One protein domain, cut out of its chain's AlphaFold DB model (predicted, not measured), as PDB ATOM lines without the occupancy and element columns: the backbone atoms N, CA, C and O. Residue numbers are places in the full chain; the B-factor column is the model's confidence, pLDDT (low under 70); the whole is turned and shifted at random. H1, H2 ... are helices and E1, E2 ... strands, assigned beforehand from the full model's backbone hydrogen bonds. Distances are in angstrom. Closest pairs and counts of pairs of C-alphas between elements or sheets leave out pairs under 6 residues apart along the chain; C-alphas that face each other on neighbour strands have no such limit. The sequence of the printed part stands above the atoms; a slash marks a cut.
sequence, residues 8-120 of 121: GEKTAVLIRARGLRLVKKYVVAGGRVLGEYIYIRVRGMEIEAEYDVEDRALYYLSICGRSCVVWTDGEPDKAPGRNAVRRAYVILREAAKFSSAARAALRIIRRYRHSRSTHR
ATOM      1  N   GLY A   8     169.166 185.235 166.130       81.38
ATOM      2  CA  GLY A   8     168.962 185.324 164.690       81.38
ATOM      3  C   GLY A   8     169.536 186.602 164.096       81.38
ATOM      4  O   GLY A   8     169.583 187.649 164.739       81.38
ATOM      5  N   GLU A   9     169.943 186.524 162.832       83.06
ATOM      6  CA  GLU A   9     170.321 187.689 162.038       83.06
ATOM      7  C   GLU A   9     169.173 188.094 161.114       83.06
ATOM      8  O   GLU A   9     168.633 187.274 160.368       83.06
ATOM      9  N   LYS A  10     168.827 189.384 161.094       85.25
ATOM     10  CA  LYS A  10     167.836 189.933 160.160       85.25
ATOM     11  C   LYS A  10     168.474 190.968 159.248       85.25
ATOM     12  O   LYS A  10     168.966 191.993 159.717       85.25
ATOM     13  N   THR A  11     168.424 190.741 157.933       87.94
ATOM     14  CA  THR A  11     168.858 191.755 156.958       87.94
ATOM     15  C   THR A  11     167.895 192.938 156.998       87.94
ATOM     16  O   THR A  11     166.695 192.774 156.795       87.94
ATOM     17  N   ALA A  12     168.429 194.127 157.271       84.12
ATOM     18  CA  ALA A  12     167.668 195.366 157.408       84.12
ATOM     19  C   ALA A  12     167.802 196.273 156.182       84.12
ATOM     20  O   ALA A  12     166.843 196.927 155.788       84.12
ATOM     21  N   VAL A  13     168.994 196.319 155.580       86.94
ATOM     22  CA  VAL A  13     169.256 197.098 154.363       86.94
ATOM     23  C   VAL A  13     170.147 196.286 153.436       86.94
ATOM     24  O   VAL A  13     171.171 195.749 153.860       86.94
ATOM     25  N   LEU A  14     169.776 196.245 152.158       89.81
ATOM     26  CA  LEU A  14     170.600 195.719 151.079       89.81
ATOM     27  C   LEU A  14     170.592 196.717 149.921       89.81
ATOM     28  O   LEU A  14     169.573 196.901 149.265       89.81
ATOM     29  N   ILE A  15     171.736 197.346 149.656       89.38
ATOM     30  CA  ILE A  15     171.920 198.239 148.505       89.38
ATOM     31  C   ILE A  15     172.980 197.631 147.593       89.38
ATOM     32  O   ILE A  15     174.074 197.277 148.041       89.38
ATOM     33  N   ARG A  16     172.668 197.529 146.299       88.19
ATOM     34  CA  ARG A  16     173.598 197.103 145.248       88.19
ATOM     35  C   ARG A  16     173.476 198.054 144.063       88.19
ATOM     36  O   ARG A  16     172.452 198.063 143.394       88.19
ATOM     37  N   ALA A  17     174.499 198.866 143.813       87.88
ATOM     38  CA  ALA A  17     174.482 199.841 142.720       87.88
ATOM     39  C   ALA A  17     175.901 200.187 142.262       87.88
ATOM     40  O   ALA A  17     176.720 200.564 143.086       87.88
ATOM     41  N   ARG A  18     176.203 200.111 140.957       84.75
ATOM     42  CA  ARG A  18     177.458 200.616 140.342       84.75
ATOM     43  C   ARG A  18     178.732 200.370 141.182       84.75
ATOM     44  O   ARG A  18     179.471 201.299 141.507       84.75
ATOM     45  N   GLY A  19     178.979 199.116 141.567       84.56
ATOM     46  CA  GLY A  19     180.160 198.729 142.353       84.56
ATOM     47  C   GLY A  19     180.109 199.067 143.853       84.56
ATOM     48  O   GLY A  19     181.090 198.813 144.549       84.56
ATOM     49  N   LEU A  20     178.993 199.614 144.352       92.31
ATOM     50  CA  LEU A  20     178.626 199.680 145.767       92.31
ATOM     51  C   LEU A  20     177.825 198.432 146.150       92.31
ATOM     52  O   LEU A  20     176.818 198.107 145.514       92.31
ATOM     53  N   ARG A  21     178.230 197.790 147.242       95.81
ATOM     54  CA  ARG A  21     177.437 196.810 147.982       95.81
ATOM     55  C   ARG A  21     177.382 197.259 149.433       95.81
ATOM     56  O   ARG A  21     178.426 197.378 150.058       95.81
ATOM     57  N   LEU A  22     176.186 197.483 149.959       95.44
ATOM     58  CA  LEU A  22     175.958 197.744 151.375       95.44
ATOM     59  C   LEU A  22     174.996 196.698 151.916       95.44
ATOM     60  O   LEU A  22     173.915 196.499 151.363       95.44
ATOM     61  N   VAL A  23     175.397 196.044 152.995       96.38
ATOM     62  CA  VAL A  23     174.566 195.129 153.768       96.38
ATOM     63  C   VAL A  23     174.515 195.662 155.188       96.38
ATOM     64  O   VAL A  23     175.554 195.958 155.769       96.38
ATOM     65  N   LYS A  24     173.316 195.777 155.744       96.12
ATOM     66  CA  LYS A  24     173.097 196.012 157.168       96.12
ATOM     67  C   LYS A  24     172.270 194.869 157.725       96.12
ATOM     68  O   LYS A  24     171.224 194.541 157.158       96.12
ATOM     69  N   LYS A  25     172.710 194.313 158.846       95.88
ATOM     70  CA  LYS A  25     171.997 193.285 159.598       95.88
ATOM     71  C   LYS A  25     171.759 193.755 161.028       95.88
ATOM     72  O   LYS A  25     172.562 194.504 161.581       95.88
ATOM     73  N   TYR A  26     170.665 193.293 161.613       94.56
ATOM     74  CA  TYR A  26     170.440 193.338 163.050       94.56
ATOM     75  C   TYR A  26     170.689 191.959 163.644       94.56
ATOM     76  O   TYR A  26     170.198 190.967 163.100       94.56
ATOM     77  N   VAL A  27     171.408 191.920 164.762       90.19
ATOM     78  CA  VAL A  27     171.488 190.749 165.636       90.19
ATOM     79  C   VAL A  27     170.304 190.837 166.589       90.19
ATOM     80  O   VAL A  27     170.120 191.860 167.251       90.19
ATOM     81  N   VAL A  28     169.456 189.812 166.607       91.38
ATOM     82  CA  VAL A  28     168.200 189.801 167.362       91.38
ATOM     83  C   VAL A  28     168.168 188.589 168.282       91.38
ATOM     84  O   VAL A  28     168.452 187.477 167.840       91.38
ATOM     85  N   ALA A  29     167.766 188.790 169.537       88.44
ATOM     86  CA  ALA A  29     167.467 187.706 170.467       88.44
ATOM     87  C   ALA A  29     166.172 188.005 171.226       88.44
ATOM     88  O   ALA A  29     165.960 189.120 171.703       88.44
ATOM     89  N   GLY A  30     165.267 187.025 171.301       85.38
ATOM     90  CA  GLY A  30     163.990 187.189 172.012       85.38
ATOM     91  C   GLY A  30     163.143 188.376 171.523       85.38
ATOM     92  O   GLY A  30     162.441 188.998 172.316       85.38
ATOM     93  N   GLY A  31     163.248 188.736 170.237       83.75
ATOM     94  CA  GLY A  31     162.544 189.877 169.632       83.75
ATOM     95  C   GLY A  31     163.187 191.252 169.862       83.75
ATOM     96  O   GLY A  31     162.672 192.248 169.356       83.75
ATOM     97  N   ARG A  32     164.316 191.330 170.577       88.69
ATOM     98  CA  ARG A  32     165.075 192.568 170.816       88.69
ATOM     99  C   ARG A  32     166.291 192.648 169.902       88.69
ATOM    100  O   ARG A  32     166.966 191.646 169.696       88.69
ATOM    101  N   VAL A  33     166.585 193.839 169.382       91.31
ATOM    102  CA  VAL A  33     167.836 194.103 168.652       91.31
ATOM    103  C   VAL A  33     168.966 194.250 169.669       91.31
ATOM    104  O   VAL A  33     168.938 195.183 170.466       91.31
ATOM    105  N   LEU A  34     169.932 193.337 169.622       93.06
ATOM    106  CA  LEU A  34     171.126 193.339 170.470       93.06
ATOM    107  C   LEU A  34     172.316 194.009 169.787       93.06
ATOM    108  O   LEU A  34     173.132 194.647 170.436       93.06
ATOM    109  N   GLY A  35     172.389 193.912 168.462       94.44
ATOM    110  CA  GLY A  35     173.536 194.401 167.715       94.44
ATOM    111  C   GLY A  35     173.182 194.878 166.318       94.44
ATOM    112  O   GLY A  35     172.120 194.574 165.762       94.44
ATOM    113  N   GLU A  36     174.100 195.630 165.735       96.25
ATOM    114  CA  GLU A  36     174.054 196.042 164.343       96.25
ATOM    115  C   GLU A  36     175.384 195.722 163.666       96.25
ATOM    116  O   GLU A  36     176.439 196.175 164.102       96.25
ATOM    117  N   TYR A  37     175.304 195.006 162.549       96.56
ATOM    118  CA  TYR A  37     176.436 194.750 161.670       96.56
ATOM    119  C   TYR A  37     176.242 195.487 160.347       96.56
ATOM    120  O   TYR A  37     175.147 195.476 159.767       96.56
ATOM    121  N   ILE A  38     177.310 196.095 159.836       97.75
ATOM    122  CA  ILE A  38     177.360 196.634 158.479       97.75
ATOM    123  C   ILE A  38     178.552 196.089 157.701       97.75
ATOM    124  O   ILE A  38     179.658 195.992 158.218       97.75
ATOM    125  N   TYR A  39     178.316 195.837 156.418       97.88
ATOM    126  CA  TYR A  39     179.326 195.560 155.405       97.88
ATOM    127  C   TYR A  39     179.144 196.545 154.255       97.88
ATOM    128  O   TYR A  39     178.052 196.646 153.689       97.88
ATOM    129  N   ILE A  40     180.199 197.259 153.877       97.75
ATOM    130  CA  ILE A  40     180.193 198.208 152.764       97.75
ATOM    131  C   ILE A  40     181.392 197.933 151.864       97.75
ATOM    132  O   ILE A  40     182.528 198.126 152.276       97.75
ATOM    133  N   ARG A  41     181.151 197.586 150.600       96.94
ATOM    134  CA  ARG A  41     182.176 197.482 149.555       96.94
ATOM    135  C   ARG A  41     181.945 198.531 148.484       96.94
ATOM    136  O   ARG A  41     180.863 198.587 147.909       96.94
ATOM    137  N   VAL A  42     182.956 199.346 148.191       94.75
ATOM    138  CA  VAL A  42     182.908 200.373 147.141       94.75
ATOM    139  C   VAL A  42     184.303 200.695 146.602       94.75
ATOM    140  O   VAL A  42     185.215 201.016 147.358       94.75
ATOM    141  N   ARG A  43     184.478 200.660 145.272       89.75
ATOM    142  CA  ARG A  43     185.718 201.084 144.573       89.75
ATOM    143  C   ARG A  43     187.011 200.524 145.205       89.75
ATOM    144  O   ARG A  43     187.912 201.289 145.570       89.75
ATOM    145  N   GLY A  44     187.069 199.199 145.367       89.81
ATOM    146  CA  GLY A  44     188.233 198.492 145.924       89.81
ATOM    147  C   GLY A  44     188.505 198.788 147.403       89.81
ATOM    148  O   GLY A  44     189.646 198.699 147.842       89.81
ATOM    149  N   MET A  45     187.484 199.219 148.142       95.25
ATOM    150  CA  MET A  45     187.523 199.404 149.587       95.25
ATOM    151  C   MET A  45     186.377 198.626 150.215       95.25
ATOM    152  O   MET A  45     185.266 198.646 149.684       95.25
ATOM    153  N   GLU A  46     186.655 197.979 151.336       97.56
ATOM    154  CA  GLU A  46     185.696 197.241 152.147       97.56
ATOM    155  C   GLU A  46     185.734 197.783 153.572       97.56
ATOM    156  O   GLU A  46     186.794 198.148 154.084       97.56
ATOM    157  N   ILE A  47     184.560 197.923 154.173       98.12
ATOM    158  CA  ILE A  47     184.387 198.414 155.532       98.12
ATOM    159  C   ILE A  47     183.395 197.499 156.220       98.12
ATOM    160  O   ILE A  47     182.273 197.334 155.741       98.12
ATOM    161  N   GLU A  48     183.804 196.962 157.353       98.00
ATOM    162  CA  GLU A  48     182.964 196.136 158.207       98.00
ATOM    163  C   GLU A  48     182.914 196.755 159.585       98.00
ATOM    164  O   GLU A  48     183.931 197.247 160.069       98.00
ATOM    165  N   ALA A  49     181.742 196.777 160.203       97.62
ATOM    166  CA  ALA A  49     181.617 197.265 161.564       97.62
ATOM    167  C   ALA A  49     180.514 196.522 162.304       97.62
ATOM    168  O   ALA A  49     179.419 196.343 161.768       97.62
ATOM    169  N   GLU A  50     180.809 196.161 163.546       96.25
ATOM    170  CA  GLU A  50     179.880 195.521 164.464       96.25
ATOM    171  C   GLU A  50     179.724 196.379 165.713       96.25
ATOM    172  O   GLU A  50     180.699 196.832 166.323       96.25
ATOM    173  N   TYR A  51     178.472 196.648 166.048       96.06
ATOM    174  CA  TYR A  51     178.081 197.515 167.138       96.06
ATOM    175  C   TYR A  51     177.124 196.794 168.064       96.06
ATOM    176  O   TYR A  51     176.083 196.313 167.616       96.06
ATOM    177  N   ASP A  52     177.449 196.817 169.344       93.75
ATOM    178  CA  ASP A  52     176.570 196.367 170.405       93.75
ATOM    179  C   ASP A  52     175.636 197.491 170.835       93.75
ATOM    180  O   ASP A  52     176.060 198.616 171.135       93.75
ATOM    181  N   VAL A  53     174.341 197.198 170.833       91.94
ATOM    182  CA  VAL A  53     173.311 198.159 171.218       91.94
ATOM    183  C   VAL A  53     173.211 198.282 172.739       91.94
ATOM    184  O   VAL A  53     172.938 199.386 173.218       91.94
ATOM    185  N   GLU A  54     173.435 197.201 173.486       89.25
ATOM    186  CA  GLU A  54     173.330 197.167 174.947       89.25
ATOM    187  C   GLU A  54     174.514 197.899 175.591       89.25
ATOM    188  O   GLU A  54     174.305 198.865 176.331       89.25
ATOM    189  N   ASP A  55     175.741 197.559 175.194       89.38
ATOM    190  CA  ASP A  55     176.980 198.185 175.684       89.38
ATOM    191  C   ASP A  55     177.245 199.557 175.050       89.38
ATOM    192  O   ASP A  55     178.130 200.316 175.455       89.38
ATOM    193  N   ARG A  56     176.478 199.894 174.009       90.81
ATOM    194  CA  ARG A  56     176.679 201.073 173.160       90.81
ATOM    195  C   ARG A  56     178.109 201.172 172.615       90.81
ATOM    196  O   ARG A  56     178.588 202.282 172.331       90.81
ATOM    197  N   ALA A  57     178.757 200.031 172.413       91.56
ATOM    198  CA  ALA A  57     180.161 199.907 172.068       91.56
ATOM    199  C   ALA A  57     180.346 199.392 170.637       91.56
ATOM    200  O   ALA A  57     179.533 198.646 170.099       91.56
ATOM    201  N   LEU A  58     181.422 199.837 169.991       92.81
ATOM    202  CA  LEU A  58     181.853 199.269 168.718       92.81
ATOM    203  C   LEU A  58     182.842 198.149 169.029       92.81
ATOM    204  O   LEU A  58     183.968 198.456 169.409       92.81
ATOM    205  N   TYR A  59     182.428 196.894 168.869       91.44
ATOM    206  CA  TYR A  59     183.312 195.753 169.116       91.44
ATOM    207  C   TYR A  59     184.360 195.601 168.022       91.44
ATOM    208  O   TYR A  59     185.528 195.335 168.295       91.44
ATOM    209  N   TYR A  60     183.945 195.810 166.773       95.00
ATOM    210  CA  TYR A  60     184.783 195.544 165.617       95.00
ATOM    211  C   TYR A  60     184.614 196.621 164.553       95.00
ATOM    212  O   TYR A  60     183.500 197.045 164.233       95.00
ATOM    213  N   LEU A  61     185.731 197.046 163.968       97.56
ATOM    214  CA  LEU A  61     185.754 197.818 162.733       97.56
ATOM    215  C   LEU A  61     186.926 197.367 161.873       97.56
ATOM    216  O   LEU A  61     188.070 197.493 162.283       97.56
ATOM    217  N   SER A  62     186.664 196.943 160.646       97.75
ATOM    218  CA  SER A  62     187.695 196.696 159.644       97.75
ATOM    219  C   SER A  62     187.572 197.685 158.501       97.75
ATOM    220  O   SER A  62     186.478 197.987 158.026       97.75
ATOM    221  N   ILE A  63     188.710 198.214 158.059       97.00
ATOM    222  CA  ILE A  63     188.824 199.042 156.862       97.00
ATOM    223  C   ILE A  63     189.894 198.414 155.974       97.00
ATOM    224  O   ILE A  63     191.090 198.523 156.247       97.00
ATOM    225  N   CYS A  64     189.457 197.798 154.882       95.19
ATOM    226  CA  CYS A  64     190.303 197.130 153.905       95.19
ATOM    227  C   CYS A  64     190.369 197.916 152.595       95.19
ATOM    228  O   CYS A  64     189.360 198.335 152.035       95.19
ATOM    229  N   GLY A  65     191.582 198.114 152.088       89.31
ATOM    230  CA  GLY A  65     191.852 198.596 150.733       89.31
ATOM    231  C   GLY A  65     192.978 197.771 150.121       89.31
ATOM    232  O   GLY A  65     192.805 196.591 149.856       89.31
ATOM    233  N   ARG A  66     194.164 198.374 149.951       87.56
ATOM    234  CA  ARG A  66     195.398 197.614 149.648       87.56
ATOM    235  C   ARG A  66     195.928 196.839 150.856       87.56
ATOM    236  O   ARG A  66     196.589 195.826 150.698       87.56
ATOM    237  N   SER A  67     195.656 197.350 152.049       90.00
ATOM    238  CA  SER A  67     195.889 196.692 153.327       90.00
ATOM    239  C   SER A  67     194.631 196.835 154.177       90.00
ATOM    240  O   SER A  67     193.830 197.751 153.956       90.00
ATOM    241  N   CYS A  68     194.453 195.916 155.119       93.69
ATOM    242  CA  CYS A  68     193.377 195.953 156.100       93.69
ATOM    243  C   CYS A  68     193.888 196.514 157.412       93.69
ATOM    244  O   CYS A  68     195.017 196.224 157.791       93.69
ATOM    245  N   VAL A  69     193.067 197.294 158.094       95.62
ATOM    246  CA  VAL A  69     193.310 197.741 159.463       95.62
ATOM    247  C   VAL A  69     192.070 197.399 160.256       95.62
ATOM    248  O   VAL A  69     190.962 197.691 159.801       95.62
ATOM    249  N   VAL A  70     192.272 196.777 161.406       96.88
ATOM    250  CA  VAL A  70     191.206 196.289 162.268       96.88
ATOM    251  C   VAL A  70     191.286 197.032 163.587       96.88
ATOM    252  O   VAL A  70     192.344 197.096 164.195       96.88
ATOM    253  N   TRP A  71     190.169 197.598 164.017       95.75
ATOM    254  CA  TRP A  71     189.981 198.130 165.350       95.75
ATOM    255  C   TRP A  71     189.218 197.113 166.181       95.75
ATOM    256  O   TRP A  71     188.119 196.705 165.798       95.75
ATOM    257  N   THR A  72     189.791 196.788 167.330       91.06
ATOM    258  CA  THR A  72     189.181 195.957 168.372       91.06
ATOM    259  C   THR A  72     189.201 196.785 169.643       91.06
ATOM    260  O   THR A  72     190.220 197.406 169.948       91.06
ATOM    261  N   ASP A  73     188.057 196.905 170.313       84.19
ATOM    262  CA  ASP A  73     187.900 197.730 171.522       84.19
ATOM    263  C   ASP A  73     188.389 199.185 171.370       84.19
ATOM    264  O   ASP A  73     188.827 199.846 172.308       84.19
ATOM    265  N   GLY A  74     188.283 199.719 170.149       84.12
ATOM    266  CA  GLY A  74     188.619 201.104 169.820       84.12
ATOM    267  C   GLY A  74     190.075 201.365 169.425       84.12
ATOM    268  O   GLY A  74     190.349 202.469 168.943       84.12
ATOM    269  N   GLU A  75     190.964 200.377 169.510       89.56
ATOM    270  CA  GLU A  75     192.376 200.508 169.130       89.56
ATOM    271  C   GLU A  75     192.693 199.751 167.832       89.56
ATOM    272  O   GLU A  75     192.238 198.618 167.656       89.56
ATOM    273  N   PRO A  76     193.447 200.353 166.891       93.88
ATOM    274  CA  PRO A  76     193.823 199.678 165.658       93.88
ATOM    275  C   PRO A  76     194.980 198.693 165.863       93.88
ATOM    276  O   PRO A  76     195.978 199.020 166.502       93.88
ATOM    277  N   ASP A  77     194.909 197.551 165.182       95.06
ATOM    278  CA  ASP A  77     195.953 196.520 165.109       95.06
ATOM    279  C   ASP A  77     197.290 197.048 164.564       95.06
ATOM    280  O   ASP A  77     198.363 196.547 164.897       95.06
ATOM    281  N   LYS A  78     197.240 198.069 163.704       92.44
ATOM    282  CA  LYS A  78     198.414 198.765 163.173       92.44
ATOM    283  C   LYS A  78     198.092 200.186 162.744       92.44
ATOM    284  O   LYS A  78     196.944 200.577 162.556       92.44
ATOM    285  N   ALA A  79     199.141 200.971 162.505       89.81
ATOM    286  CA  ALA A  79     199.022 202.323 161.973       89.81
ATOM    287  C   ALA A  79     198.183 202.352 160.671       89.81
ATOM    288  O   ALA A  79     198.650 201.890 159.627       89.81
ATOM    289  N   PRO A  80     196.986 202.964 160.666       87.69
ATOM    290  CA  PRO A  80     196.163 203.061 159.486       87.69
ATOM    291  C   PRO A  80     196.730 204.076 158.495       87.69
ATOM    292  O   PRO A  80     197.168 205.176 158.858       87.69
ATOM    293  N   GLY A  81     196.648 203.739 157.209       87.75
ATOM    294  CA  GLY A  81     196.998 204.656 156.129       87.75
ATOM    295  C   GLY A  81     196.052 205.861 156.090       87.75
ATOM    296  O   GLY A  81     194.830 205.706 156.028       87.75
ATOM    297  N   ARG A  82     196.604 207.083 156.055       88.19
ATOM    298  CA  ARG A  82     195.820 208.339 156.075       88.19
ATOM    299  C   ARG A  82     194.738 208.394 154.991       88.19
ATOM    300  O   ARG A  82     193.610 208.802 155.263       88.19
ATOM    301  N   ASN A  83     195.065 207.955 153.776       88.88
ATOM    302  CA  ASN A  83     194.130 207.963 152.648       88.88
ATOM    303  C   ASN A  83     192.988 206.954 152.827       88.88
ATOM    304  O   ASN A  83     191.848 207.268 152.483       88.88
ATOM    305  N   ALA A  84     193.275 205.776 153.392       90.19
ATOM    306  CA  ALA A  84     192.256 204.769 153.676       90.19
ATOM    307  C   ALA A  84     191.252 205.297 154.708       90.19
ATOM    308  O   ALA A  84     190.054 205.314 154.442       90.19
ATOM    309  N   VAL A  85     191.750 205.861 155.815       91.50
ATOM    310  CA  VAL A  85     190.916 206.474 156.861       91.50
ATOM    311  C   VAL A  85     190.079 207.629 156.317       91.50
ATOM    312  O   VAL A  85     188.887 207.719 156.608       91.50
ATOM    313  N   ARG A  86     190.665 208.514 155.498       92.00
ATOM    314  CA  ARG A  86     189.933 209.644 154.901       92.00
ATOM    315  C   ARG A  86     188.785 209.170 154.009       92.00
ATOM    316  O   ARG A  86     187.689 209.713 154.103       92.00
ATOM    317  N   ARG A  87     189.026 208.172 153.154       93.50
ATOM    318  CA  ARG A  87     187.992 207.596 152.280       93.50
ATOM    319  C   ARG A  87     186.904 206.891 153.087       93.50
ATOM    320  O   ARG A  87     185.728 207.164 152.865       93.50
ATOM    321  N   ALA A  88     187.295 206.054 154.046       95.00
ATOM    322  CA  ALA A  88     186.364 205.352 154.919       95.00
ATOM    323  C   ALA A  88     185.480 206.326 155.705       95.00
ATOM    324  O   ALA A  88     184.272 206.137 155.771       95.00
ATOM    325  N   TYR A  89     186.047 207.428 156.207       95.62
ATOM    326  CA  TYR A  89     185.292 208.476 156.890       95.62
ATOM    327  C   TYR A  89     184.173 209.068 156.019       95.62
ATOM    328  O   TYR A  89     183.067 209.282 156.509       95.62
ATOM    329  N   VAL A  90     184.429 209.322 154.730       95.19
ATOM    330  CA  VAL A  90     183.402 209.839 153.806       95.19
ATOM    331  C   VAL A  90     182.285 208.815 153.597       95.19
ATOM    332  O   VAL A  90     181.115 209.167 153.699       95.19
ATOM    333  N   ILE A  91     182.637 207.548 153.364       95.31
ATOM    334  CA  ILE A  91     181.665 206.463 153.156       95.31
ATOM    335  C   ILE A  91     180.803 206.263 154.409       95.31
ATOM    336  O   ILE A  91     179.575 206.233 154.336       95.31
ATOM    337  N   LEU A  92     181.445 206.189 155.576       96.69
ATOM    338  CA  LEU A  92     180.775 205.998 156.856       96.69
ATOM    339  C   LEU A  92     179.877 207.183 157.228       96.69
ATOM    340  O   LEU A  92     178.847 206.969 157.858       96.69
ATOM    341  N   ARG A  93     180.200 208.420 156.816       97.12
ATOM    342  CA  ARG A  93     179.311 209.582 157.014       97.12
ATOM    343  C   ARG A  93     177.966 209.429 156.316       97.12
ATOM    344  O   ARG A  93     176.957 209.823 156.893       97.12
ATOM    345  N   GLU A  94     177.947 208.864 155.115       95.12
ATOM    346  CA  GLU A  94     176.697 208.612 154.397       95.12
ATOM    347  C   GLU A  94     175.913 207.467 155.042       95.12
ATOM    348  O   GLU A  94     174.720 207.608 155.310       95.12
ATOM    349  N   ALA A  95     176.593 206.373 155.397       95.69
ATOM    350  CA  ALA A  95     175.964 205.244 156.083       95.69
ATOM    351  C   ALA A  95     175.410 205.619 157.473       95.69
ATOM    352  O   ALA A  95     174.358 205.131 157.886       95.69
ATOM    353  N   ALA A  96     176.061 206.542 158.187       96.75
ATOM    354  CA  ALA A  96     175.661 207.000 159.520       96.75
ATOM    355  C   ALA A  96     174.268 207.650 159.574       96.75
ATOM    356  O   ALA A  96     173.678 207.742 160.657       96.75
ATOM    357  N   LYS A  97     173.714 208.060 158.426       94.88
ATOM    358  CA  LYS A  97     172.329 208.544 158.325       94.88
ATOM    359  C   LYS A  97     171.321 207.470 158.753       94.88
ATOM    360  O   LYS A  97     170.303 207.808 159.344       94.88
ATOM    361  N   PHE A  98     171.636 206.187 158.553       93.69
ATOM    362  CA  PHE A  98     170.725 205.068 158.832       93.69
ATOM    363  C   PHE A  98     171.371 203.885 159.582       93.69
ATOM    364  O   PHE A  98     170.709 202.869 159.805       93.69
ATOM    365  N   SER A  99     172.642 203.981 159.986       96.00
ATOM    366  CA  SER A  99     173.379 202.919 160.689       96.00
ATOM    367  C   SER A  99     174.010 203.415 161.995       96.00
ATOM    368  O   SER A  99     174.781 204.379 162.004       96.00
ATOM    369  N   SER A 100     173.701 202.729 163.099       95.75
ATOM    370  CA  SER A 100     174.330 202.944 164.407       95.75
ATOM    371  C   SER A 100     175.785 202.474 164.418       95.75
ATOM    372  O   SER A 100     176.637 203.189 164.949       95.75
ATOM    373  N   ALA A 101     176.092 201.358 163.749       96.75
ATOM    374  CA  ALA A 101     177.460 200.863 163.606       96.75
ATOM    375  C   ALA A 101     178.348 201.864 162.855       96.75
ATOM    376  O   ALA A 101     179.434 202.208 163.319       96.75
ATOM    377  N   ALA A 102     177.845 202.456 161.764       97.44
ATOM    378  CA  ALA A 102     178.564 203.503 161.040       97.44
ATOM    379  C   ALA A 102     178.812 204.750 161.907       97.44
ATOM    380  O   ALA A 102     179.905 205.320 161.877       97.44
ATOM    381  N   ARG A 103     177.827 205.177 162.714       97.38
ATOM    382  CA  ARG A 103     178.018 206.294 163.660       97.38
ATOM    383  C   ARG A 103     179.091 205.980 164.695       97.38
ATOM    384  O   ARG A 103     179.910 206.848 164.992       97.38
ATOM    385  N   ALA A 104     179.083 204.770 165.248       96.44
ATOM    386  CA  ALA A 104     180.070 204.340 166.226       96.44
ATOM    387  C   ALA A 104     181.482 204.281 165.614       96.44
ATOM    388  O   ALA A 104     182.405 204.882 166.168       96.44
ATOM    389  N   ALA A 105     181.623 203.717 164.411       96.94
ATOM    390  CA  ALA A 105     182.876 203.704 163.653       96.94
ATOM    391  C   ALA A 105     183.432 205.117 163.394       96.94
ATOM    392  O   ALA A 105     184.627 205.367 163.568       96.94
ATOM    393  N   LEU A 106     182.577 206.093 163.060       96.75
ATOM    394  CA  LEU A 106     183.007 207.488 162.892       96.75
ATOM    395  C   LEU A 106     183.582 208.097 164.174       96.75
ATOM    396  O   LEU A 106     184.510 208.906 164.086       96.75
ATOM    397  N   ARG A 107     183.048 207.748 165.353       94.88
ATOM    398  CA  ARG A 107     183.582 208.238 166.635       94.88
ATOM    399  C   ARG A 107     184.993 207.709 166.878       94.88
ATOM    400  O   ARG A 107     185.861 208.506 167.224       94.88
ATOM    401  N   ILE A 108     185.230 206.420 166.623       92.75
ATOM    402  CA  ILE A 108     186.562 205.803 166.734       92.75
ATOM    403  C   ILE A 108     187.549 206.472 165.773       92.75
ATOM    404  O   ILE A 108     188.590 206.973 166.199       92.75
ATOM    405  N   ILE A 109     187.177 206.614 164.497       92.19
ATOM    406  CA  ILE A 109     188.028 207.280 163.499       92.19
ATOM    407  C   ILE A 109     188.343 208.730 163.896       92.19
ATOM    408  O   ILE A 109     189.468 209.196 163.703       92.19
ATOM    409  N   ARG A 110     187.372 209.477 164.440       91.19
ATOM    410  CA  ARG A 110     187.603 210.853 164.911       91.19
ATOM    411  C   ARG A 110     188.581 210.892 166.080       91.19
ATOM    412  O   ARG A 110     189.536 211.661 166.007       91.19
ATOM    413  N   ARG A 111     188.379 210.061 167.110       87.81
ATOM    414  CA  ARG A 111     189.289 209.964 168.266       87.81
ATOM    415  C   ARG A 111     190.717 209.662 167.819       87.81
ATOM    416  O   ARG A 111     191.632 210.394 168.177       87.81
ATOM    417  N   TYR A 112     190.875 208.686 166.929       83.94
ATOM    418  CA  TYR A 112     192.166 208.317 166.357       83.94
ATOM    419  C   TYR A 112     192.871 209.468 165.617       83.94
ATOM    420  O   TYR A 112     194.082 209.669 165.714       83.94
ATOM    421  N   ARG A 113     192.115 210.256 164.844       80.81
ATOM    422  CA  ARG A 113     192.667 211.421 164.136       80.81
ATOM    423  C   ARG A 113     193.137 212.513 165.097       80.81
ATOM    424  O   ARG A 113     194.123 213.176 164.784       80.81
ATOM    425  N   HIS A 114     192.451 212.694 166.225       77.31
ATOM    426  CA  HIS A 114     192.828 213.668 167.250       77.31
ATOM    427  C   HIS A 114     194.041 213.216 168.072       77.31
ATOM    428  O   HIS A 114     194.944 214.022 168.267       77.31
ATOM    429  N   SER A 115     194.138 211.941 168.469       68.25
ATOM    430  CA  SER A 115     195.299 211.442 169.231       68.25
ATOM    431  C   SER A 115     196.615 211.533 168.447       68.25
ATOM    432  O   SER A 115     197.674 211.801 169.006       68.25
ATOM    433  N   ARG A 116     196.567 211.410 167.115       63.56
ATOM    434  CA  ARG A 116     197.740 211.643 166.252       63.56
ATOM    435  C   ARG A 116     198.082 213.111 166.005       63.56
ATOM    436  O   ARG A 116     199.170 213.390 165.503       63.56
ATOM    437  N   SER A 117     197.163 214.025 166.300       57.41
ATOM    438  CA  SER A 117     197.414 215.466 166.237       57.41
ATOM    439  C   SER A 117     198.263 215.927 167.417       57.41
ATOM    440  O   SER A 117     199.115 216.785 167.237       57.41
ATOM    441  N   THR A 118     198.039 215.351 168.599       50.41
ATOM    442  CA  THR A 118     198.695 215.740 169.855       50.41
ATOM    443  C   THR A 118     200.063 215.090 170.065       50.41
ATOM    444  O   THR A 118     200.860 215.609 170.824       50.41
ATOM    445  N   HIS A 119     200.379 213.988 169.377       47.53
ATOM    446  CA  HIS A 119     201.722 213.370 169.374       47.53
ATOM    447  C   HIS A 119     202.689 213.953 168.323       47.53
ATOM    448  O   HIS A 119     203.771 213.417 168.102       47.53
ATOM    449  N   ARG A 120     202.288 215.012 167.613       46.69
ATOM    450  CA  ARG A 120     203.136 215.741 166.651       46.69
ATOM    451  C   ARG A 120     203.451 217.169 167.110       46.69
ATOM    452  O   ARG A 120     203.879 217.972 166.284       46.69
TER     453      ARG A 120
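This is residues 8 to 120 of the 121 residues of an uncharacterized protein of Thermoproteus sp. AZ2 (UniProt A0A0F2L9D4). Six strands lie side by side in one twisted wall, and a hairpin of two helices, H1 and H2, covers one face of it over the part from E3 to E6; the other face is bare of named helices. E1 and E2 make the end of the wall that the helices leave largely uncovered, and residues 114 to 120, of which 114 to 118 belong to H2, stick out free. The printed part has 113 residues, with six named strands followed by two named helices; the sheet's order is E1 - E2 - E3 - E4 - E5 - E6, all antiparallel, and the class is mixed, helices and strands. The whole is compact, with a radius of gyration of the C-alphas of 14.0 A and spans of 48 by 35 by 22 A.

E1, residues 8 to 17, begins at C-alpha 8 at (168.962, 185.324, 164.690) and is 26.9 A long. E2, residues 20 to 29, measures 29.6 A, and E3, residues 32 to 42, 30.7 A. E4, residues 45 to 52, measures 23.7 A, E5, residues 58 to 64, 17.2 A, and E6, residues 68 to 72, 13.0 A. H1, residues 82 to 95, is 20.1 A long and begins at C-alpha 82 at (195.820, 208.339, 156.075). H2, residues 100 to 118, is 28.1 A long and ends at C-alpha 118 at (198.695, 215.740, 169.855).

The strands form a meander, each the antiparallel neighbour of the one before, with E1 and E6 as edge strands. Within hydrogen-bond range are N 10 and O 26 at 2.9 A between E1 and E2, N 23 and O 39 at 2.8 A between E2 and E3, N 38 and O 49 at 2.9 A between E3 and E4, N 48 and O 62 at 2.9 A between E4 and E5, and N 71 and O 61 at 2.7 A between E5 and E6. H1 is on the sheet at a height of 9.6 A, slantwise to the strands, at 59 degrees to E4 on the local plane, only just short of across. H2 is on the same face at a height of 10.8 A, across the strands, at 73 degrees to E4 on the local plane; its closest C-alpha pair with E4 is Tyr 51 and Ala 101, 4.9 A. H1 and H2 are a helical hairpin: they touch, through residues 102 to 109 of H2 alone, at a shallow tilt of 31 degrees, opposite ways, and their closest C-alphas, those of Leu 92 and Ala 102, are 5.3 A apart. In H1 every O i to N i+4 pair is within hydrogen-bond range; in H2 14 of 15 are.

The two C-alphas farthest apart, those of Gly 30 and Arg 120, are 48.7 A from each other. The printed part has no cut. The link from E6 to H1 is short, the other links are tight, and no link is long. The mean pLDDT of the printed part is 90.3, and residues 115 to 120 are under 70.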